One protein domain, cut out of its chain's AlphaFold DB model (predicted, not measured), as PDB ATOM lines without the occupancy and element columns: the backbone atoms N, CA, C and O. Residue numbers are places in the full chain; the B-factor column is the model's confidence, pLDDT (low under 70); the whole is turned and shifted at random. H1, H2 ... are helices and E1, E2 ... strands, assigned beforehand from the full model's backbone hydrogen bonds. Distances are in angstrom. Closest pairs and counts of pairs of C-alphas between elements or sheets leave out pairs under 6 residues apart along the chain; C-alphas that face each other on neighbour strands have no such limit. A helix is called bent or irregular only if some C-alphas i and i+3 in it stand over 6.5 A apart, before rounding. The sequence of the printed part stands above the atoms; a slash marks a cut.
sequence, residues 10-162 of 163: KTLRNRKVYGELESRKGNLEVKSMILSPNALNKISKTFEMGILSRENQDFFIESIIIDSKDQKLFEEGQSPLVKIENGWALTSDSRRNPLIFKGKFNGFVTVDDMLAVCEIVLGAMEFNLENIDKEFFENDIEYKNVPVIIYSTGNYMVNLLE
ATOM      1  N   LYS A  10       2.118  19.971  33.936       82.75
ATOM      2  CA  LYS A  10       1.115  19.468  34.889       82.75
ATOM      3  C   LYS A  10       1.755  18.856  36.138       82.75
ATOM      4  O   LYS A  10       1.071  18.743  37.151       82.75
ATOM      5  N   THR A  11       3.038  18.482  36.090       87.19
ATOM      6  CA  THR A  11       3.806  18.023  37.259       87.19
ATOM      7  C   THR A  11       4.458  19.173  38.028       87.19
ATOM      8  O   THR A  11       5.156  18.921  39.009       87.19
ATOM      9  N   LEU A  12       4.216  20.433  37.630       90.94
ATOM     10  CA  LEU A  12       4.698  21.607  38.350       90.94
ATOM     11  C   LEU A  12       4.155  21.599  39.782       90.94
ATOM     12  O   LEU A  12       2.950  21.742  40.028       90.94
ATOM     13  N   ARG A  13       5.063  21.450  40.745       90.75
ATOM     14  CA  ARG A  13       4.737  21.290  42.158       90.75
ATOM     15  C   ARG A  13       3.974  22.507  42.664       90.75
ATOM     16  O   ARG A  13       4.444  23.639  42.575       90.75
ATOM     17  N   ASN A  14       2.783  22.261  43.206       92.25
ATOM     18  CA  ASN A  14       1.858  23.293  43.687       92.25
ATOM     19  C   ASN A  14       1.534  24.379  42.648       92.25
ATOM     20  O   ASN A  14       1.032  25.435  43.021       92.25
ATOM     21  N   ARG A  15       1.816  24.132  41.359       95.25
ATOM     22  CA  ARG A  15       1.601  25.076  40.254       95.25
ATOM     23  C   ARG A  15       2.341  26.405  40.454       95.25
ATOM     24  O   ARG A  15       1.941  27.432  39.915       95.25
ATOM     25  N   LYS A  16       3.401  26.373  41.263       96.88
ATOM     26  CA  LYS A  16       4.094  27.551  41.773       96.88
ATOM     27  C   LYS A  16       5.392  27.776  41.010       96.88
ATOM     28  O   LYS A  16       6.165  26.838  40.814       96.88
ATOM     29  N   VAL A  17       5.631  29.023  40.625       97.25
ATOM     30  CA  VAL A  17       6.860  29.468  39.964       97.25
ATOM     31  C   VAL A  17       7.421  30.718  40.642       97.25
ATOM     32  O   VAL A  17       6.713  31.408  41.378       97.25
ATOM     33  N   TYR A  18       8.693  30.992  40.391       97.69
ATOM     34  CA  TYR A  18       9.481  32.083  40.972       97.69
ATOM     35  C   TYR A  18      10.332  32.704  39.878       97.69
ATOM     36  O   TYR A  18      10.741  31.973  38.986       97.69
ATOM     37  N   GLY A  19      10.657  33.988  39.917       97.44
ATOM     38  CA  GLY A  19      11.589  34.535  38.930       97.44
ATOM     39  C   GLY A  19      11.413  36.018  38.717       97.44
ATOM     40  O   GLY A  19      11.252  36.758  39.678       97.44
ATOM     41  N   GLU A  20      11.450  36.451  37.464       97.69
ATOM     42  CA  GLU A  20      11.518  37.867  37.122       97.69
ATOM     43  C   GLU A  20      10.557  38.221  35.988       97.69
ATOM     44  O   GLU A  20      10.301  37.434  35.068       97.69
ATOM     45  N   LEU A  21      10.042  39.445  36.062       97.94
ATOM     46  CA  LEU A  21       9.296  40.101  35.001       97.94
ATOM     47  C   LEU A  21      10.115  41.283  34.480       97.94
ATOM     48  O   LEU A  21      10.462  42.183  35.239       97.94
ATOM     49  N   GLU A  22      10.373  41.312  33.176       97.06
ATOM     50  CA  GLU A  22      11.079  42.393  32.483       97.06
ATOM     51  C   GLU A  22      10.103  43.195  31.621       97.06
ATOM     52  O   GLU A  22       9.406  42.644  30.770       97.06
ATOM     53  N   SER A  23      10.092  44.514  31.779       96.19
ATOM     54  CA  SER A  23       9.378  45.439  30.894       96.19
ATOM     55  C   SER A  23      10.339  46.451  30.279       96.19
ATOM     56  O   SER A  23      11.472  46.628  30.718       96.19
ATOM     57  N   ARG A  24       9.842  47.248  29.328       94.25
ATOM     58  CA  ARG A  24      10.591  48.395  28.780       94.25
ATOM     59  C   ARG A  24      10.991  49.460  29.819       94.25
ATOM     60  O   ARG A  24      11.740  50.367  29.471       94.25
ATOM     61  N   LYS A  25      10.424  49.429  31.032       95.06
ATOM     62  CA  LYS A  25      10.651  50.430  32.088       95.06
ATOM     63  C   LYS A  25      11.486  49.911  33.257       95.06
ATOM     64  O   LYS A  25      11.848  50.704  34.120       95.06
ATOM     65  N   GLY A  26      11.793  48.619  33.277       96.00
ATOM     66  CA  GLY A  26      12.537  47.987  34.355       96.00
ATOM     67  C   GLY A  26      12.091  46.555  34.602       96.00
ATOM     68  O   GLY A  26      11.172  46.051  33.945       96.00
ATOM     69  N   ASN A  27      12.746  45.948  35.585       96.94
ATOM     70  CA  ASN A  27      12.533  44.573  36.007       96.94
ATOM     71  C   ASN A  27      11.951  44.558  37.415       96.94
ATOM     72  O   ASN A  27      12.234  45.463  38.201       96.94
ATOM     73  N   LEU A  28      11.192  43.518  37.732       97.00
ATOM     74  CA  LEU A  28      10.766  43.235  39.095       97.00
ATOM     75  C   LEU A  28      10.887  41.747  39.403       97.00
ATOM     76  O   LEU A  28      10.760  40.896  38.515       97.00
ATOM     77  N   GLU A  29      11.127  41.455  40.674       97.31
ATOM     78  CA  GLU A  29      11.197  40.093  41.185       97.31
ATOM     79  C   GLU A  29       9.790  39.580  41.511       97.31
ATOM     80  O   GLU A  29       8.997  40.224  42.202       97.31
ATOM     81  N   VAL A  30       9.496  38.376  41.036       97.88
ATOM     82  CA  VAL A  30       8.314  37.600  41.394       97.88
ATOM     83  C   VAL A  30       8.721  36.578  42.446       97.88
ATOM     84  O   VAL A  30       9.211  35.487  42.132       97.88
ATOM     85  N   LYS A  31       8.463  36.924  43.711       97.38
ATOM     86  CA  LYS A  31       8.747  36.067  44.872       97.38
ATOM     87  C   LYS A  31       7.912  34.795  44.881       97.38
ATOM     88  O   LYS A  31       8.274  33.818  45.528       97.38
ATOM     89  N   SER A  32       6.758  34.811  44.223       97.50
ATOM     90  CA  SER A  32       5.920  33.637  44.014       97.50
ATOM     91  C   SER A  32       4.813  33.956  43.023       97.50
ATOM     92  O   SER A  32       4.165  34.988  43.143       97.50
ATOM     93  N   MET A  33       4.515  33.024  42.126       97.94
ATOM     94  CA  MET A  33       3.326  33.058  41.282       97.94
ATOM     95  C   MET A  33       2.678  31.672  41.235       97.94
ATOM     96  O   MET A  33       3.334  30.690  40.892       97.94
ATOM     97  N   ILE A  34       1.396  31.585  41.591       97.50
ATOM     98  CA  ILE A  34       0.609  30.345  41.574       97.50
ATOM     99  C   ILE A  34      -0.291  30.354  40.340       97.50
ATOM    100  O   ILE A  34      -1.226  31.145  40.224       97.50
ATOM    101  N   LEU A  35      -0.014  29.451  39.405       95.94
ATOM    102  CA  LEU A  35      -0.773  29.315  38.168       95.94
ATOM    103  C   LEU A  35      -2.084  28.556  38.416       95.94
ATOM    104  O   LEU A  35      -2.103  27.498  39.058       95.94
ATOM    105  N   SER A  36      -3.191  29.042  37.847       95.50
ATOM    106  CA  SER A  36      -4.440  28.270  37.842       95.50
ATOM    107  C   SER A  36      -4.274  26.965  37.044       95.50
ATOM    108  O   SER A  36      -3.411  26.876  36.160       95.50
ATOM    109  N   PRO A  37      -5.113  25.937  37.274       92.81
ATOM    110  CA  PRO A  37      -5.040  24.704  36.488       92.81
ATOM    111  C   PRO A  37      -5.308  24.971  34.997       92.81
ATOM    112  O   PRO A  37      -4.751  24.310  34.121       92.81
ATOM    113  N   ASN A  38      -6.140  25.978  34.705       92.69
ATOM    114  CA  ASN A  38      -6.410  26.442  33.349       92.69
ATOM    115  C   ASN A  38      -5.167  27.080  32.706       92.69
ATOM    116  O   ASN A  38      -4.818  26.700  31.588       92.69
ATOM    117  N   ALA A  39      -4.465  27.965  33.426       93.19
ATOM    118  CA  ALA A  39      -3.234  28.593  32.948       93.19
ATOM    119  C   ALA A  39      -2.181  27.552  32.573       93.19
ATOM    120  O   ALA A  39      -1.641  27.591  31.471       93.19
ATOM    121  N   LEU A  40      -1.957  26.560  33.440       91.56
ATOM    122  CA  LEU A  40      -1.030  25.468  33.151       91.56
ATOM    123  C   LEU A  40      -1.379  24.719  31.867       91.56
ATOM    124  O   LEU A  40      -0.497  24.457  31.050       91.56
ATOM    125  N   ASN A  41      -2.658  24.405  31.660       91.31
ATOM    126  CA  ASN A  41      -3.105  23.734  30.445       91.31
ATOM    127  C   ASN A  41      -2.884  24.602  29.195       91.31
ATOM    128  O   ASN A  41      -2.393  24.090  28.189       91.31
ATOM    129  N   LYS A  42      -3.219  25.896  29.245       92.00
ATOM    130  CA  LYS A  42      -3.070  26.818  28.105       92.00
ATOM    131  C   LYS A  42      -1.600  27.101  27.771       92.00
ATOM    132  O   LYS A  42      -1.222  27.065  26.598       92.00
ATOM    133  N   ILE A  43      -0.753  27.288  28.783       90.12
ATOM    134  CA  ILE A  43       0.698  27.459  28.620       90.12
ATOM    135  C   ILE A  43       1.321  26.184  28.037       90.12
ATOM    136  O   ILE A  43       2.039  26.260  27.043       90.12
ATOM    137  N   SER A  44       0.983  25.007  28.579       88.94
ATOM    138  CA  SER A  44       1.488  23.724  28.061       88.94
ATOM    139  C   SER A  44       1.124  23.538  26.589       88.94
ATOM    140  O   SER A  44       2.002  23.278  25.774       88.94
ATOM    141  N   LYS A  45      -0.144  23.770  26.220       88.38
ATOM    142  CA  LYS A  45      -0.588  23.712  24.818       88.38
ATOM    143  C   LYS A  45       0.181  24.680  23.921       88.38
ATOM    144  O   LYS A  45       0.514  24.327  22.795       88.38
ATOM    145  N   THR A  46       0.466  25.888  24.408       88.12
ATOM    146  CA  THR A  46       1.247  26.884  23.657       88.12
ATOM    147  C   THR A  46       2.659  26.372  23.365       88.12
ATOM    148  O   THR A  46       3.137  26.519  22.242       88.12
ATOM    149  N   PHE A  47       3.302  25.707  24.328       86.62
ATOM    150  CA  PHE A  47       4.618  25.093  24.125       86.62
ATOM    151  C   PHE A  47       4.573  23.875  23.195       86.62
ATOM    152  O   PHE A  47       5.434  23.745  22.329       86.62
ATOM    153  N   GLU A  48       3.565  23.012  23.336       83.69
ATOM    154  CA  GLU A  48       3.382  21.816  22.501       83.69
ATOM    155  C   GLU A  48       3.134  22.167  21.030       83.69
ATOM    156  O   GLU A  48       3.720  21.567  20.130       83.69
ATOM    157  N   MET A  49       2.270  23.153  20.784       82.12
ATOM    158  CA  MET A  49       1.920  23.592  19.432       82.12
ATOM    159  C   MET A  49       2.998  24.488  18.812       82.12
ATOM    160  O   MET A  49       3.010  24.663  17.595       82.12
ATOM    161  N   GLY A  50       3.860  25.099  19.633       76.00
ATOM    162  CA  GLY A  50       4.847  26.095  19.206       76.00
ATOM    163  C   GLY A  50       4.235  27.382  18.638       76.00
ATOM    164  O   GLY A  50       4.954  28.219  18.097       76.00
ATOM    165  N   ILE A  51       2.911  27.539  18.724       81.12
ATOM    166  CA  ILE A  51       2.151  28.662  18.178       81.12
ATOM    167  C   ILE A  51       1.072  29.040  19.189       81.12
ATOM    168  O   ILE A  51       0.375  28.183  19.734       81.12
ATOM    169  N   LEU A  52       0.906  30.343  19.403       85.50
ATOM    170  CA  LEU A  52      -0.132  30.884  20.263       85.50
ATOM    171  C   LEU A  52      -1.450  31.066  19.495       85.50
ATOM    172  O   LEU A  52      -1.521  31.850  18.547       85.50
ATOM    173  N   SER A  53      -2.503  30.373  19.927       85.81
ATOM    174  CA  SER A  53      -3.871  30.518  19.412       85.81
ATOM    175  C   SER A  53      -4.736  31.338  20.370       85.81
ATOM    176  O   SER A  53      -4.448  31.401  21.562       85.81
ATOM    177  N   ARG A  54      -5.840  31.917  19.873       86.75
ATOM    178  CA  ARG A  54      -6.782  32.702  20.698       86.75
ATOM    179  C   ARG A  54      -7.275  31.956  21.936       86.75
ATOM    180  O   ARG A  54      -7.430  32.560  22.982       86.75
ATOM    181  N   GLU A  55      -7.483  30.648  21.828       89.56
ATOM    182  CA  GLU A  55      -7.994  29.817  22.926       89.56
ATOM    183  C   GLU A  55      -7.004  29.674  24.092       89.56
ATOM    184  O   GLU A  55      -7.414  29.382  25.215       89.56
ATOM    185  N   ASN A  56      -5.709  29.879  23.833       89.69
ATOM    186  CA  ASN A  56      -4.637  29.716  24.810       89.69
ATOM    187  C   ASN A  56      -4.036  31.061  25.273       89.69
ATOM    188  O   ASN A  56      -3.075  31.055  26.037       89.69
ATOM    189  N   GLN A  57      -4.572  32.196  24.806       92.75
ATOM    190  CA  GLN A  57      -4.028  33.537  25.065       92.75
ATOM    191  C   GLN A  57      -4.383  34.089  26.440       92.75
ATOM    192  O   GLN A  57      -3.556  34.735  27.070       92.75
ATOM    193  N   ASP A  58      -5.608  33.864  26.887       94.19
ATOM    194  CA  ASP A  58      -6.139  34.384  28.139       94.19
ATOM    195  C   ASP A  58      -6.077  33.316  29.233       94.19
ATOM    196  O   ASP A  58      -6.434  32.166  29.002       94.19
ATOM    197  N   PHE A  59      -5.659  33.652  30.444       94.69
ATOM    198  CA  PHE A  59      -5.788  32.754  31.592       94.69
ATOM    199  C   PHE A  59      -5.755  33.530  32.902       94.69
ATOM    200  O   PHE A  59      -5.551  34.737  32.916       94.69
ATOM    201  N   PHE A  60      -5.945  32.827  34.015       94.69
ATOM    202  CA  PHE A  60      -5.849  33.409  35.349       94.69
ATOM    203  C   PHE A  60      -4.633  32.885  36.099       94.69
ATOM    204  O   PHE A  60      -4.318  31.691  36.060       94.69
ATOM    205  N   ILE A  61      -3.998  33.776  36.839       96.38
ATOM    206  CA  ILE A  61      -3.067  33.453  37.912       96.38
ATOM    207  C   ILE A  61      -3.855  33.519  39.220       96.38
ATOM    208  O   ILE A  61      -4.611  34.461  39.446       96.38
ATOM    209  N   GLU A  62      -3.701  32.514  40.078       97.25
ATOM    210  CA  GLU A  62      -4.386  32.483  41.376       97.25
ATOM    211  C   GLU A  62      -3.811  33.530  42.319       97.25
ATOM    212  O   GLU A  62      -4.569  34.299  42.906       97.25
ATOM    213  N   SER A  63      -2.481  33.609  42.408       97.75
ATOM    214  CA  SER A  63      -1.816  34.726  43.065       97.75
ATOM    215  C   SER A  63      -0.424  35.019  42.519       97.75
ATOM    216  O   SER A  63       0.261  34.130  42.006       97.75
ATOM    217  N   ILE A  64      -0.009  36.279  42.620       98.38
ATOM    218  CA  ILE A  64       1.352  36.741  42.341       98.38
ATOM    219  C   ILE A  64       1.811  37.664  43.471       98.38
ATOM    220  O   ILE A  64       1.086  38.571  43.871       98.38
ATOM    221  N   ILE A  65       3.009  37.404  43.993       98.38
ATOM    222  CA  ILE A  65       3.637  38.155  45.081       98.38
ATOM    223  C   ILE A  65       4.878  38.852  44.536       98.38
ATOM    224  O   ILE A  65       5.767  38.195  43.982       98.38
ATOM    225  N   ILE A  66       4.934  40.166  44.731       98.25
ATOM    226  CA  ILE A  66       6.065  41.025  44.363       98.25
ATOM    227  C   ILE A  66       6.510  41.856  45.567       98.25
ATOM    228  O   ILE A  66       5.767  42.002  46.538       98.25
ATOM    229  N   ASP A  67       7.706  42.432  45.477       97.56
ATOM    230  CA  ASP A  67       8.196  43.401  46.456       97.56
ATOM    231  C   ASP A  67       7.371  44.701  46.393       97.56
ATOM    232  O   ASP A  67       7.093  45.233  45.312       97.56
ATOM    233  N   SER A  68       6.999  45.243  47.554       96.19
ATOM    234  CA  SER A  68       6.231  46.492  47.661       96.19
ATOM    235  C   SER A  68       6.894  47.674  46.945       96.19
ATOM    236  O   SER A  68       6.192  48.566  46.459       96.19
ATOM    237  N   LYS A  69       8.229  47.695  46.822       95.94
ATOM    238  CA  LYS A  69       8.946  48.753  46.084       95.94
ATOM    239  C   LYS A  69       8.630  48.752  44.579       95.94
ATOM    240  O   LYS A  69       8.693  49.805  43.944       95.94
ATOM    241  N   ASP A  70       8.250  47.598  44.030       96.56
ATOM    242  CA  ASP A  70       7.996  47.394  42.602       96.56
ATOM    243  C   ASP A  70       6.519  47.619  42.231       96.56
ATOM    244  O   ASP A  70       6.165  47.621  41.048       96.56
ATOM    245  N   GLN A  71       5.658  47.902  43.220       94.69
ATOM    246  CA  GLN A  71       4.222  48.141  43.038       94.69
ATOM    247  C   GLN A  71       3.932  49.127  41.908       94.69
ATOM    248  O   GLN A  71       3.092  48.883  41.043       94.69
ATOM    249  N   LYS A  72       4.631  50.268  41.917       93.19
ATOM    250  CA  LYS A  72       4.381  51.347  40.961       93.19
ATOM    251  C   LYS A  72       4.680  50.912  39.529       93.19
ATOM    252  O   LYS A  72       3.978  51.350  38.626       93.19
ATOM    253  N   LEU A  73       5.712  50.089  39.332       95.50
ATOM    254  CA  LEU A  73       6.052  49.539  38.024       95.50
ATOM    255  C   LEU A  73       4.982  48.533  37.581       95.50
ATOM    256  O   LEU A  73       4.525  48.590  36.445       95.50
ATOM    257  N   PHE A  74       4.549  47.646  38.477       95.69
ATOM    258  CA  PHE A  74       3.580  46.601  38.147       95.69
ATOM    259  C   PHE A  74       2.171  47.145  37.853       95.69
ATOM    260  O   PHE A  74       1.521  46.715  36.899       95.69
ATOM    261  N   GLU A  75       1.715  48.143  38.617       93.38
ATOM    262  CA  GLU A  75       0.398  48.780  38.454       93.38
ATOM    263  C   GLU A  75       0.375  49.881  37.372       93.38
ATOM    264  O   GLU A  75      -0.656  50.524  37.141       93.38
ATOM    265  N   GLU A  76       1.492  50.130  36.683       90.75
ATOM    266  CA  GLU A  76       1.571  51.222  35.721       90.75
ATOM    267  C   GLU A  76       0.647  51.006  34.511       90.75
ATOM    268  O   GLU A  76       0.654  49.963  33.856       90.75
ATOM    269  N   GLY A  77      -0.141  52.037  34.189       86.94
ATOM    270  CA  GLY A  77      -1.039  52.035  33.031       86.94
ATOM    271  C   GLY A  77      -2.317  51.212  33.214       86.94
ATOM    272  O   GLY A  77      -3.106  51.116  32.274       86.94
ATOM    273  N   GLN A  78      -2.546  50.659  34.411       86.94
ATOM    274  CA  GLN A  78      -3.742  49.876  34.754       86.94
ATOM    275  C   GLN A  78      -4.993  50.741  34.961       86.94
ATOM    276  O   GLN A  78      -6.105  50.245  34.808       86.94
ATOM    277  N   SER A  79      -4.825  52.027  35.292       77.81
ATOM    278  CA  SER A  79      -5.923  52.966  35.542       77.81
ATOM    279  C   SER A  79      -6.086  53.970  34.394       77.81
ATOM    280  O   SER A  79      -5.082  54.502  33.915       77.81
ATOM    281  N   PRO A  80      -7.328  54.300  33.988       67.88
ATOM    282  CA  PRO A  80      -7.593  55.408  33.067       67.88
ATOM    283  C   PRO A  80      -7.411  56.789  33.726       67.88
ATOM    284  O   PRO A  80      -7.408  57.811  33.032       67.88
ATOM    285  N   LEU A  81      -7.285  56.837  35.059       68.38
ATOM    286  CA  LEU A  81      -7.013  58.058  35.814       68.38
ATOM    287  C   LEU A  81      -5.519  58.365  35.793       68.38
ATOM    288  O   LEU A  81      -4.696  57.550  36.211       68.38
ATOM    289  N   VAL A  82      -5.175  59.580  35.375       66.19
ATOM    290  CA  VAL A  82      -3.791  60.058  35.342       66.19
ATOM    291  C   VAL A  82      -3.603  61.143  36.397       66.19
ATOM    292  O   VAL A  82      -4.464  62.006  36.591       66.19
ATOM    293  N   LYS A  83      -2.471  61.087  37.105       65.38
ATOM    294  CA  LYS A  83      -2.097  62.094  38.100       65.38
ATOM    295  C   LYS A  83      -1.700  63.393  37.391       65.38
ATOM    296  O   LYS A  83      -0.811  63.379  36.545       65.38
ATOM    297  N   ILE A  84      -2.335  64.501  37.760       73.50
ATOM    298  CA  ILE A  84      -2.026  65.865  37.306       73.50
ATOM    299  C   ILE A  84      -1.569  66.715  38.501       73.50
ATOM    300  O   ILE A  84      -1.729  66.301  39.649       73.50
ATOM    301  N   GLU A  85      -1.001  67.901  38.253       70.00
ATOM    302  CA  GLU A  85      -0.406  68.757  39.300       70.00
ATOM    303  C   GLU A  85      -1.329  68.999  40.508       70.00
ATOM    304  O   GLU A  85      -0.854  68.989  41.640       70.00
ATOM    305  N   ASN A  86      -2.648  69.111  40.291       73.31
ATOM    306  CA  ASN A  86      -3.639  69.380  41.340       73.31
ATOM    307  C   ASN A  86      -4.699  68.274  41.506       73.31
ATOM    308  O   ASN A  86      -5.845  68.562  41.850       73.31
ATOM    309  N   GLY A  87      -4.353  67.006  41.255       73.12
ATOM    310  CA  GLY A  87      -5.252  65.882  41.537       73.12
ATOM    311  C   GLY A  87      -5.184  64.756  40.514       73.12
ATOM    312  O   GLY A  87      -4.119  64.421  40.000       73.12
ATOM    313  N   TRP A  88      -6.335  64.151  40.237       73.75
ATOM    314  CA  TRP A  88      -6.483  63.066  39.270       73.75
ATOM    315  C   TRP A  88      -7.485  63.482  38.203       73.75
ATOM    316  O   TRP A  88      -8.555  63.993  38.529       73.75
ATOM    317  N   ALA A  89      -7.141  63.263  36.938       63.72
ATOM    318  CA  ALA A  89      -8.025  63.541  35.816       63.72
ATOM    319  C   ALA A  89      -8.345  62.255  35.052       63.72
ATOM    320  O   ALA A  89      -7.468  61.426  34.801       63.72
ATOM    321  N   LEU A  90      -9.609  62.125  34.649       63.06
ATOM    322  CA  LEU A  90     -10.000  61.229  33.567       63.06
ATOM    323  C   LEU A  90      -9.454  61.824  32.271       63.06
ATOM    324  O   LEU A  90      -9.792  62.955  31.917       63.06
ATOM    325  N   THR A  91      -8.588  61.095  31.578       55.41
ATOM    326  CA  THR A  91      -8.103  61.543  30.271       55.41
ATOM    327  C   THR A  91      -9.118  61.177  29.191       55.41
ATOM    328  O   THR A  91      -9.802  60.161  29.289       55.41
ATOM    329  N   SER A  92      -9.234  62.001  28.149       52.53
ATOM    330  CA  SER A  92     -10.040  61.685  26.960       52.53
ATOM    331  C   SER A  92      -9.447  60.540  26.125       52.53
ATOM    332  O   SER A  92     -10.153  59.949  25.311       52.53
ATOM    333  N   ASP A  93      -8.177  60.192  26.359       54.62
ATOM    334  CA  ASP A  93      -7.499  59.002  25.837       54.62
ATOM    335  C   ASP A  93      -7.589  57.850  26.855       54.62
ATOM    336  O   ASP A  93      -6.598  57.243  27.248       54.62
ATOM    337  N   SER A  94      -8.812  57.593  27.331       54.59
ATOM    338  CA  SER A  94      -9.190  56.729  28.463       54.59
ATOM    339  C   SER A  94      -8.909  55.233  28.270       54.59
ATOM    340  O   SER A  94      -9.587  54.384  28.856       54.59
ATOM    341  N   ARG A  95      -7.966  54.871  27.401       64.25
ATOM    342  CA  ARG A  95      -7.601  53.484  27.154       64.25
ATOM    343  C   ARG A  95      -6.527  53.092  28.143       64.25
ATOM    344  O   ARG A  95      -5.426  53.635  28.146       64.25
ATOM    345  N   ARG A  96      -6.867  52.106  28.966       77.62
ATOM    346  CA  ARG A  96      -5.898  51.363  29.755       77.62
ATOM    347  C   ARG A  96      -4.738  50.932  28.856       77.62
ATOM    348  O   ARG A  96      -4.971  50.400  27.771       77.62
ATOM    349  N   ASN A  97      -3.513  51.159  29.309       85.25
ATOM    350  CA  ASN A  97      -2.311  50.772  28.579       85.25
ATOM    351  C   ASN A  97      -1.305  50.148  29.550       85.25
ATOM    352  O   ASN A  97      -0.306  50.795  29.891       85.25
ATOM    353  N   PRO A  98      -1.600  48.935  30.054       90.31
ATOM    354  CA  PRO A  98      -0.727  48.241  30.983       90.31
ATOM    355  C   PRO A  98       0.676  48.067  30.415       90.31
ATOM    356  O   PRO A  98       0.874  47.949  29.201       90.31
ATOM    357  N   LEU A  99       1.668  47.984  31.295       93.31
ATOM    358  CA  LEU A  99       2.975  47.514  30.864       93.31
ATOM    359  C   LEU A  99       2.909  46.049  30.424       93.31
ATOM    360  O   LEU A  99       2.335  45.193  31.093       93.31
ATOM    361  N   ILE A 100       3.556  45.783  29.292       95.31
ATOM    362  CA  ILE A 100       3.824  44.435  28.810       95.31
ATOM    363  C   ILE A 100       5.126  43.951  29.432       95.31
ATOM    364  O   ILE A 100       6.154  44.635  29.337       95.31
ATOM    365  N   PHE A 101       5.082  42.760  30.015       96.56
ATOM    366  CA  PHE A 101       6.232  42.106  30.619       96.56
ATOM    367  C   PHE A 101       6.628  40.855  29.842       96.56
ATOM    368  O   PHE A 101       5.786  40.188  29.251       96.56
ATOM    369  N   LYS A 102       7.911  40.515  29.875       96.69
ATOM    370  CA  LYS A 102       8.432  39.187  29.558       96.69
ATOM    371  C   LYS A 102       8.742  38.486  30.867       96.69
ATOM    372  O   LYS A 102       9.317  39.099  31.760       96.69
ATOM    373  N   GLY A 103       8.347  37.228  30.987       96.50
ATOM    374  CA  GLY A 103       8.520  36.458  32.207       96.50
ATOM    375  C   GLY A 103       9.577  35.388  32.049       96.50
ATOM    376  O   GLY A 103       9.529  34.601  31.102       96.50
ATOM    377  N   LYS A 104      10.499  35.334  33.003       96.94
ATOM    378  CA  LYS A 104      11.450  34.240  33.139       96.94
ATOM    379  C   LYS A 104      11.293  33.646  34.528       96.94
ATOM    380  O   LYS A 104      11.604  34.296  35.522       96.94
ATOM    381  N   PHE A 105      10.801  32.416  34.586       96.88
ATOM    382  CA  PHE A 105      10.448  31.770  35.838       96.88
ATOM    383  C   PHE A 105      11.116  30.415  35.991       96.88
ATOM    384  O   PHE A 105      11.339  29.710  35.019       96.88
ATOM    385  N   ASN A 106      11.346  30.020  37.231       96.19
ATOM    386  CA  ASN A 106      11.771  28.701  37.636       96.19
ATOM    387  C   ASN A 106      10.634  28.016  38.390       96.19
ATOM    388  O   ASN A 106       9.934  28.625  39.206       96.19
ATOM    389  N   GLY A 107      10.463  26.732  38.116       94.81
ATOM    390  CA  GLY A 107       9.468  25.876  38.736       94.81
ATOM    391  C   GLY A 107      10.059  24.516  39.066       94.81
ATOM    392  O   GLY A 107      10.995  24.065  38.413       94.81
ATOM    393  N   PHE A 108       9.510  23.853  40.077       93.44
ATOM    394  CA  PHE A 108       9.909  22.491  40.424       93.44
ATOM    395  C   PHE A 108       8.971  21.493  39.755       93.44
ATOM    396  O   PHE A 108       7.758  21.569  39.953       93.44
ATOM    397  N   VAL A 109       9.521  20.545  39.006       91.12
ATOM    398  CA  VAL A 109       8.772  19.498  38.301       91.12
ATOM    399  C   VAL A 109       9.278  18.120  38.709       91.12
ATOM    400  O   VAL A 109      10.429  17.965  39.113       91.12
ATOM    401  N   THR A 110       8.417  17.114  38.594       87.00
ATOM    402  CA  THR A 110       8.832  15.711  38.705       87.00
ATOM    403  C   THR A 110       9.047  15.137  37.309       87.00
ATOM    404  O   THR A 110       8.138  15.211  36.473       87.00
ATOM    405  N   VAL A 111      10.229  14.567  37.069       83.88
ATOM    406  CA  VAL A 111      10.613  13.864  35.836       83.88
ATOM    407  C   VAL A 111      11.228  12.529  36.241       83.88
ATOM    408  O   VAL A 111      12.186  12.522  37.003       83.88
ATOM    409  N   ASP A 112      10.659  11.416  35.772       83.75
ATOM    410  CA  ASP A 112      11.131  10.057  36.083       83.75
ATOM    411  C   ASP A 112      11.365   9.826  37.595       83.75
ATOM    412  O   ASP A 112      12.411   9.343  38.021       83.75
ATOM    413  N   ASP A 113      10.388  10.240  38.412       83.44
ATOM    414  CA  ASP A 113      10.404  10.205  39.887       83.44
ATOM    415  C   ASP A 113      11.503  11.046  40.573       83.44
ATOM    416  O   ASP A 113      11.628  11.032  41.799       83.44
ATOM    417  N   MET A 114      12.248  11.855  39.815       84.69
ATOM    418  CA  MET A 114      13.232  12.806  40.333       84.69
ATOM    419  C   MET A 114      12.675  14.229  40.366       84.69
ATOM    420  O   MET A 114      11.917  14.651  39.487       84.69
ATOM    421  N   LEU A 115      13.061  14.986  41.395       88.25
ATOM    422  CA  LEU A 115      12.773  16.414  41.473       88.25
ATOM    423  C   LEU A 115      13.779  17.167  40.602       88.25
ATOM    424  O   LEU A 115      14.977  17.095  40.855       88.25
ATOM    425  N   ALA A 116      13.279  17.913  39.625       90.06
ATOM    426  CA  ALA A 116      14.082  18.755  38.752       90.06
ATOM    427  C   ALA A 116      13.564  20.197  38.768       90.06
ATOM    428  O   ALA A 116      12.418  20.469  39.150       90.06
ATOM    429  N   VAL A 117      14.409  21.125  38.329       92.06
ATOM    430  CA  VAL A 117      14.017  22.517  38.097       92.06
ATOM    431  C   VAL A 117      13.795  22.710  36.604       92.06
ATOM    432  O   VAL A 117      14.606  22.283  35.783       92.06
ATOM    433  N   CYS A 118      12.695  23.358  36.242       92.69
ATOM    434  CA  CYS A 118      12.472  23.827  34.886       92.69
ATOM    435  C   CYS A 118      12.468  25.353  34.837       92.69
ATOM    436  O   CYS A 118      11.864  26.010  35.685       92.69
ATOM    437  N   GLU A 119      13.080  25.894  33.795       94.12
ATOM    438  CA  GLU A 119      12.931  27.278  33.377       94.12
ATOM    439  C   GLU A 119      11.719  27.386  32.443       94.12
ATOM    440  O   GLU A 119      11.578  26.615  31.492       94.12
ATOM    441  N   ILE A 120      10.842  28.344  32.716       93.81
ATOM    442  CA  ILE A 120       9.649  28.680  31.949       93.81
ATOM    443  C   ILE A 120       9.812  30.123  31.484       93.81
ATOM    444  O   ILE A 120       9.821  31.055  32.290       93.81
ATOM    445  N   VAL A 121       9.907  30.311  30.174       93.25
ATOM    446  CA  VAL A 121       9.937  31.629  29.543       93.25
ATOM    447  C   VAL A 121       8.572  31.891  28.929       93.25
ATOM    448  O   VAL A 121       8.126  31.163  28.040       93.25
ATOM    449  N   LEU A 122       7.916  32.941  29.408       91.94
ATOM    450  CA  LEU A 122       6.687  33.469  28.836       91.94
ATOM    451  C   LEU A 122       7.014  34.789  28.140       91.94
ATOM    452  O   LEU A 122       7.685  35.650  28.708       91.94
ATOM    453  N   GLY A 123       6.567  34.917  26.890       89.00
ATOM    454  CA  GLY A 123       6.806  36.078  26.037       89.00
ATOM    455  C   GLY A 123       6.075  37.333  26.515       89.00
ATOM    456  O   GLY A 123       5.993  37.598  27.703       89.00
ATOM    457  N   ALA A 124       5.556  38.146  25.596       94.06
ATOM    458  CA  ALA A 124       4.784  39.326  25.983       94.06
ATOM    459  C   ALA A 124       3.527  38.935  26.777       94.06
ATOM    460  O   ALA A 124       2.644  38.268  26.240       94.06
ATOM    461  N   MET A 125       3.445  39.398  28.022       95.44
ATOM    462  CA  MET A 125       2.330  39.205  28.942       95.44
ATOM    463  C   MET A 125       1.772  40.555  29.385       95.44
ATOM    464  O   MET A 125       2.521  41.441  29.799       95.44
ATOM    465  N   GLU A 126       0.455  40.684  29.345       95.31
ATOM    466  CA  GLU A 126      -0.296  41.767  29.969       95.31
ATOM    467  C   GLU A 126      -1.022  41.218  31.193       95.31
ATOM    468  O   GLU A 126      -1.794  40.265  31.087       95.31
ATOM    469  N   PHE A 127      -0.799  41.844  32.346       95.62
ATOM    470  CA  PHE A 127      -1.554  41.564  33.561       95.62
ATOM    471  C   PHE A 127      -2.707  42.552  33.660       95.62
ATOM    472  O   PHE A 127      -2.500  43.762  33.557       95.62
ATOM    473  N   ASN A 128      -3.916  42.046  33.878       93.75
ATOM    474  CA  ASN A 128      -5.065  42.876  34.178       93.75
ATOM    475  C   ASN A 128      -5.167  43.070  35.693       93.75
ATOM    476  O   ASN A 128      -5.598  42.169  36.403       93.75
ATOM    477  N   LEU A 129      -4.788  44.245  36.184       92.25
ATOM    478  CA  LEU A 129      -4.868  44.568  37.612       92.25
ATOM    479  C   LEU A 129      -6.055  45.492  37.928       92.25
ATOM    480  O   LEU A 129      -6.086  46.156  38.963       92.25
ATOM    481  N   GLU A 130      -7.030  45.570  37.025       83.44
ATOM    482  CA  GLU A 130      -8.234  46.360  37.234       83.44
ATOM    483  C   GLU A 130      -9.158  45.640  38.224       83.44
ATOM    484  O   GLU A 130      -9.601  44.523  37.969       83.44
ATOM    485  N   ASN A 131      -9.465  46.297  39.347       81.44
ATOM    486  CA  ASN A 131     -10.387  45.799  40.377       81.44
ATOM    487  C   ASN A 131     -10.026  44.417  40.951       81.44
ATOM    488  O   ASN A 131     -10.913  43.650  41.320       81.44
ATOM    489  N   ILE A 132      -8.733  44.096  41.027       89.25
ATOM    490  CA  ILE A 132      -8.265  42.863  41.663       89.25
ATOM    491  C   ILE A 132      -8.069  43.044  43.169       89.25
ATOM    492  O   ILE A 132      -7.710  44.126  43.645       89.25
ATOM    493  N   ASP A 133      -8.252  41.954  43.909       90.44
ATOM    494  CA  ASP A 133      -7.943  41.913  45.332       90.44
ATOM    495  C   ASP A 133      -6.427  41.973  45.543       90.44
ATOM    496  O   ASP A 133      -5.660  41.257  44.885       90.44
ATOM    497  N   LYS A 134      -6.008  42.818  46.488       94.25
ATOM    498  CA  LYS A 134      -4.614  42.925  46.915       94.25
ATOM    499  C   LYS A 134      -4.471  42.925  48.427       94.25
ATOM    500  O   LYS A 134      -5.225  43.597  49.130       94.25
ATOM    501  N   GLU A 135      -3.470  42.204  48.906       96.56
ATOM    502  CA  GLU A 135      -3.090  42.131  50.315       96.56
ATOM    503  C   GLU A 135      -1.673  42.670  50.491       96.56
ATOM    504  O   GLU A 135      -0.765  42.336  49.729       96.56
ATOM    505  N   PHE A 136      -1.497  43.533  51.490       96.06
ATOM    506  CA  PHE A 136      -0.216  44.153  51.810       96.06
ATOM    507  C   PHE A 136       0.409  43.456  53.015       96.06
ATOM    508  O   PHE A 136      -0.208  43.352  54.077       96.06
ATOM    509  N   PHE A 137       1.659  43.046  52.852       94.19
ATOM    510  CA  PHE A 137       2.551  42.591  53.909       94.19
ATOM    511  C   PHE A 137       3.696  43.603  54.054       94.19
ATOM    512  O   PHE A 137       3.799  44.551  53.278       94.19
ATOM    513  N   GLU A 138       4.566  43.425  55.051       93.19
ATOM    514  CA  GLU A 138       5.597  44.418  55.398       93.19
ATOM    515  C   GLU A 138       6.445  44.866  54.195       93.19
ATOM    516  O   GLU A 138       6.614  46.063  53.976       93.19
ATOM    517  N   ASN A 139       6.909  43.915  53.377       95.75
ATOM    518  CA  ASN A 139       7.739  44.179  52.196       95.75
ATOM    519  C   ASN A 139       7.156  43.597  50.901       95.75
ATOM    520  O   ASN A 139       7.835  43.609  49.876       95.75
ATOM    521  N   ASP A 140       5.927  43.077  50.948       97.75
ATOM    522  CA  ASP A 140       5.327  42.320  49.851       97.75
ATOM    523  C   ASP A 140       3.895  42.751  49.565       97.75
ATOM    524  O   ASP A 140       3.149  43.139  50.466       97.75
ATOM    525  N   ILE A 141       3.490  42.597  48.308       97.81
ATOM    526  CA  ILE A 141       2.104  42.752  47.872       97.81
ATOM    527  C   ILE A 141       1.693  41.474  47.159       97.81
ATOM    528  O   ILE A 141       2.335  41.065  46.190       97.81
ATOM    529  N   GLU A 142       0.616  40.852  47.632       98.38
ATOM    530  CA  GLU A 142      -0.030  39.739  46.946       98.38
ATOM    531  C   GLU A 142      -1.225  40.250  46.147       98.38
ATOM    532  O   GLU A 142      -2.129  40.879  46.693       98.38
ATOM    533  N   TYR A 143      -1.249  39.923  44.861       97.88
ATOM    534  CA  TYR A 143      -2.371  40.150  43.961       97.88
ATOM    535  C   TYR A 143      -3.063  38.821  43.680       97.88
ATOM    536  O   TYR A 143      -2.391  37.855  43.306       97.88
ATOM    537  N   LYS A 144      -4.390  38.758  43.828       97.19
ATOM    538  CA  LYS A 144      -5.170  37.516  43.687       97.19
ATOM    539  C   LYS A 144      -6.060  37.539  42.447       97.19
ATOM    540  O   LYS A 144      -6.547  38.589  42.038       97.19
ATOM    541  N   ASN A 145      -6.293  36.358  41.872       95.62
ATOM    542  CA  ASN A 145      -7.177  36.134  40.721       95.62
ATOM    543  C   ASN A 145      -6.856  37.024  39.509       95.62
ATOM    544  O   ASN A 145      -7.756  37.574  38.879       95.62
ATOM    545  N   VAL A 146      -5.573  37.164  39.176       96.75
ATOM    546  CA  VAL A 146      -5.094  38.088  38.144       96.75
ATOM    547  C   VAL A 146      -5.336  37.505  36.746       96.75
ATOM    548  O   VAL A 146      -4.710  36.496  36.398       96.75
ATOM    549  N   PRO A 147      -6.199  38.111  35.907       96.31
ATOM    550  CA  PRO A 147      -6.292  37.759  34.499       96.31
ATOM    551  C   PRO A 147      -5.018  38.177  33.763       96.31
ATOM    552  O   PRO A 147      -4.495  39.275  33.959       96.31
ATOM    553  N   VAL A 148      -4.547  37.316  32.872       96.12
ATOM    554  CA  VAL A 148      -3.365  37.532  32.041       96.12
ATOM    555  C   VAL A 148      -3.695  37.238  30.593       96.12
ATOM    556  O   VAL A 148      -4.391  36.269  30.290       96.12
ATOM    557  N   ILE A 149      -3.162  38.070  29.705       94.94
ATOM    558  CA  ILE A 149      -3.163  37.841  28.264       94.94
ATOM    559  C   ILE A 149      -1.716  37.689  27.816       94.94
ATOM    560  O   ILE A 149      -0.882  38.550  28.088       94.94
ATOM    561  N   ILE A 150      -1.416  36.608  27.106       93.69
ATOM    562  CA  ILE A 150      -0.137  36.425  26.423       93.69
ATOM    563  C   ILE A 150      -0.289  36.743  24.932       93.69
ATOM    564  O   ILE A 150      -1.328  36.466  24.330       93.69
ATOM    565  N   TYR A 151       0.735  37.336  24.317       91.19
ATOM    566  CA  TYR A 151       0.715  37.759  22.909       91.19
ATOM    567  C   TYR A 151       1.701  36.966  22.065       91.19
ATOM    568  O   TYR A 151       2.749  36.533  22.535       91.19
ATOM    569  N   SER A 152       1.421  36.824  20.772       84.38
ATOM    570  CA  SER A 152       2.294  36.075  19.857       84.38
ATOM    571  C   SER A 152       3.684  36.701  19.707       84.38
ATOM    572  O   SER A 152       4.629  36.030  19.305       84.38
ATOM    573  N   THR A 153       3.826  37.981  20.047       80.69
ATOM    574  CA  THR A 153       5.095  38.704  20.061       80.69
ATOM    575  C   THR A 153       5.926  38.302  21.281       80.69
ATOM    576  O   THR A 153       5.866  38.941  22.328       80.69
ATOM    577  N   GLY A 154       6.713  37.240  21.171       74.12
ATOM    578  CA  GLY A 154       7.635  36.825  22.227       74.12
ATOM    579  C   GLY A 154       8.060  35.372  22.094       74.12
ATOM    580  O   GLY A 154       7.507  34.623  21.296       74.12
ATOM    581  N   ASN A 155       9.049  34.983  22.894       82.50
ATOM    582  CA  ASN A 155       9.510  33.602  22.956       82.50
ATOM    583  C   ASN A 155       8.794  32.877  24.096       82.50
ATOM    584  O   ASN A 155       8.713  33.399  25.204       82.50
ATOM    585  N   TYR A 156       8.302  31.677  23.805       85.94
ATOM    586  CA  TYR A 156       7.589  30.809  24.738       85.94
ATOM    587  C   TYR A 156       8.347  29.493  24.814       85.94
ATOM    588  O   TYR A 156       8.405  28.762  23.825       85.94
ATOM    589  N   MET A 157       8.990  29.224  25.946       87.75
ATOM    590  CA  MET A 157       9.882  28.074  26.086       87.75
ATOM    591  C   MET A 157       9.760  27.444  27.463       87.75
ATOM    592  O   MET A 157       9.488  28.120  28.452       87.75
ATOM    593  N   VAL A 158      10.033  26.145  27.516       89.56
ATOM    594  CA  VAL A 158      10.247  25.416  28.758       89.56
ATOM    595  C   VAL A 158      11.473  24.530  28.593       89.56
ATOM    596  O   VAL A 158      11.570  23.792  27.611       89.56
ATOM    597  N   ASN A 159      12.409  24.620  29.533       90.31
ATOM    598  CA  ASN A 159      13.656  23.856  29.535       90.31
ATOM    599  C   ASN A 159      13.886  23.260  30.924       90.31
ATOM    600  O   ASN A 159      13.568  23.897  31.923       90.31
ATOM    601  N   LEU A 160      14.437  22.048  31.002       88.88
ATOM    602  CA  LEU A 160      14.979  21.538  32.257       88.88
ATOM    603  C   LEU A 160      16.317  22.228  32.474       88.88
ATOM    604  O   LEU A 160      17.083  22.394  31.524       88.88
ATOM    605  N   LEU A 161      16.566  22.653  33.703       86.50
ATOM    606  CA  LEU A 161      17.880  23.118  34.102       86.50
ATOM    607  C   LEU A 161      18.698  21.880  34.468       86.50
ATOM    608  O   LEU A 161      18.294  21.105  35.334       86.50
ATOM    609  N   GLU A 162      19.786  21.670  33.735       78.62
ATOM    610  CA  GLU A 162      20.807  20.679  34.073       78.62
ATOM    611  C   GLU A 162      21.748  21.294  35.119       78.62
ATOM    612  O   GLU A 162      22.004  22.501  35.072       78.62
TER     613      GLU A 162
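This is residues 10 to 162 of the 163 residues of an uncharacterized protein of Erysipelotrichaceae bacterium (UniProt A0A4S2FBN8). Look first for a small closed barrel of six antiparallel strands, E1, E2, E3, E9, E7 and E6 and back to E1, with the helices H1 and H2 outside it and the short strands E8 and E10 added to E9 and E7. A two-stranded hairpin, E4 and E5, sticks out from the barrel as an arm, and the turn between E6 and E7 lies at the opposite end of the longest axis. The printed part has 153 residues with two named helices and ten named strands, in the order E1 E2 H1 E3 H2 E4 E5 E6 E7 E8 E9 E10, and its class is mostly strand. It is compact, with a radius of gyration of the C-alphas of 16.4 A, and elongated in outline, spanning 61 by 37 by 24 A.

Find C-alpha 16 at (4.094, 27.551, 41.773), where E1, residues 16 to 23, begins; E2, residues 26 to 35, follows. E3 is residues 58 to 67, 24.9 A long, and E9 is residues 140 to 150, 24.8 A long. From C-alpha 100 at (3.824, 44.435, 28.810), E6, residues 100 to 111, runs 32.1 A; E7, residues 114 to 127, the longest strand by residues, runs 33.0 A. The shorter strands are E8, residues 134 to 136, and E10, residues 157 to 160, which ends at C-alpha 160 at (14.979, 21.538, 32.257). The arm is E4, residues 81 to 84, and E5, residues 87 to 90. H1, residues 37 to 49, is 18.5 A long, and H2, residues 68 to 74, is 9.9 A long.

Begin in the barrel with the hairpin E1 and E2, antiparallel at 154 degrees, where N 21 and O 28 are 2.9 A apart. E3 lies on the other side of E2 from E1; look for N 34 and O 63, 2.8 A apart. E9 is the next antiparallel neighbour, at 152 degrees to E3, with N 61 and O 146 at 2.8 A. E9 then pairs with E7, where N 126 and O 149 are 2.8 A apart. The hairpin E6 and E7 stands at 161 degrees, with N 105 and O 120 at 2.8 A, and E6 closes the ring on E1 with N 20 and O 104 at 2.9 A. The pairing of E7 is staggered: residues 118 to 121 pair with E10, with N 119 and O 159 at 2.8 A, and residues 125 to 127 with E9. E7 bends by 88 degrees at residue 124, and E9 by 79 degrees at residue 145. E8 and E9 form a hairpin, with N 135 and O 142 at 2.9 A. H1 is on the barrel, outside it, at a height over the sheet of 7.7 A; it runs across E7 at 88 degrees on the local plane. The closest C-alphas of H1 and E3 are those of Ala 39 and Phe 59, 5.1 A apart. H2 is also on the barrel and outside it, and the closest C-alphas of H2 and E9 are those of Ser 68 and Asp 140, 4.8 A apart. H2 is irregular, with C-alphas 69 and 72 at 7.3 A. In H1 every O i to N i+4 pair is within hydrogen-bond range; in H2 1 of 3 is, beside 3 of 4 O i to N i+3 pairs. E4 and E5 form a hairpin, with N 82 and O 89 at 3.0 A, and E5 is apart from E6.

The two C-alphas farthest apart are those of Asn 86 and Asp 112, at 61.4 A. The printed part has no cut, and no link is long. The mean pLDDT of the printed part is 89.2; look for values under 70 at residues 80 to 83 and 89 to 95.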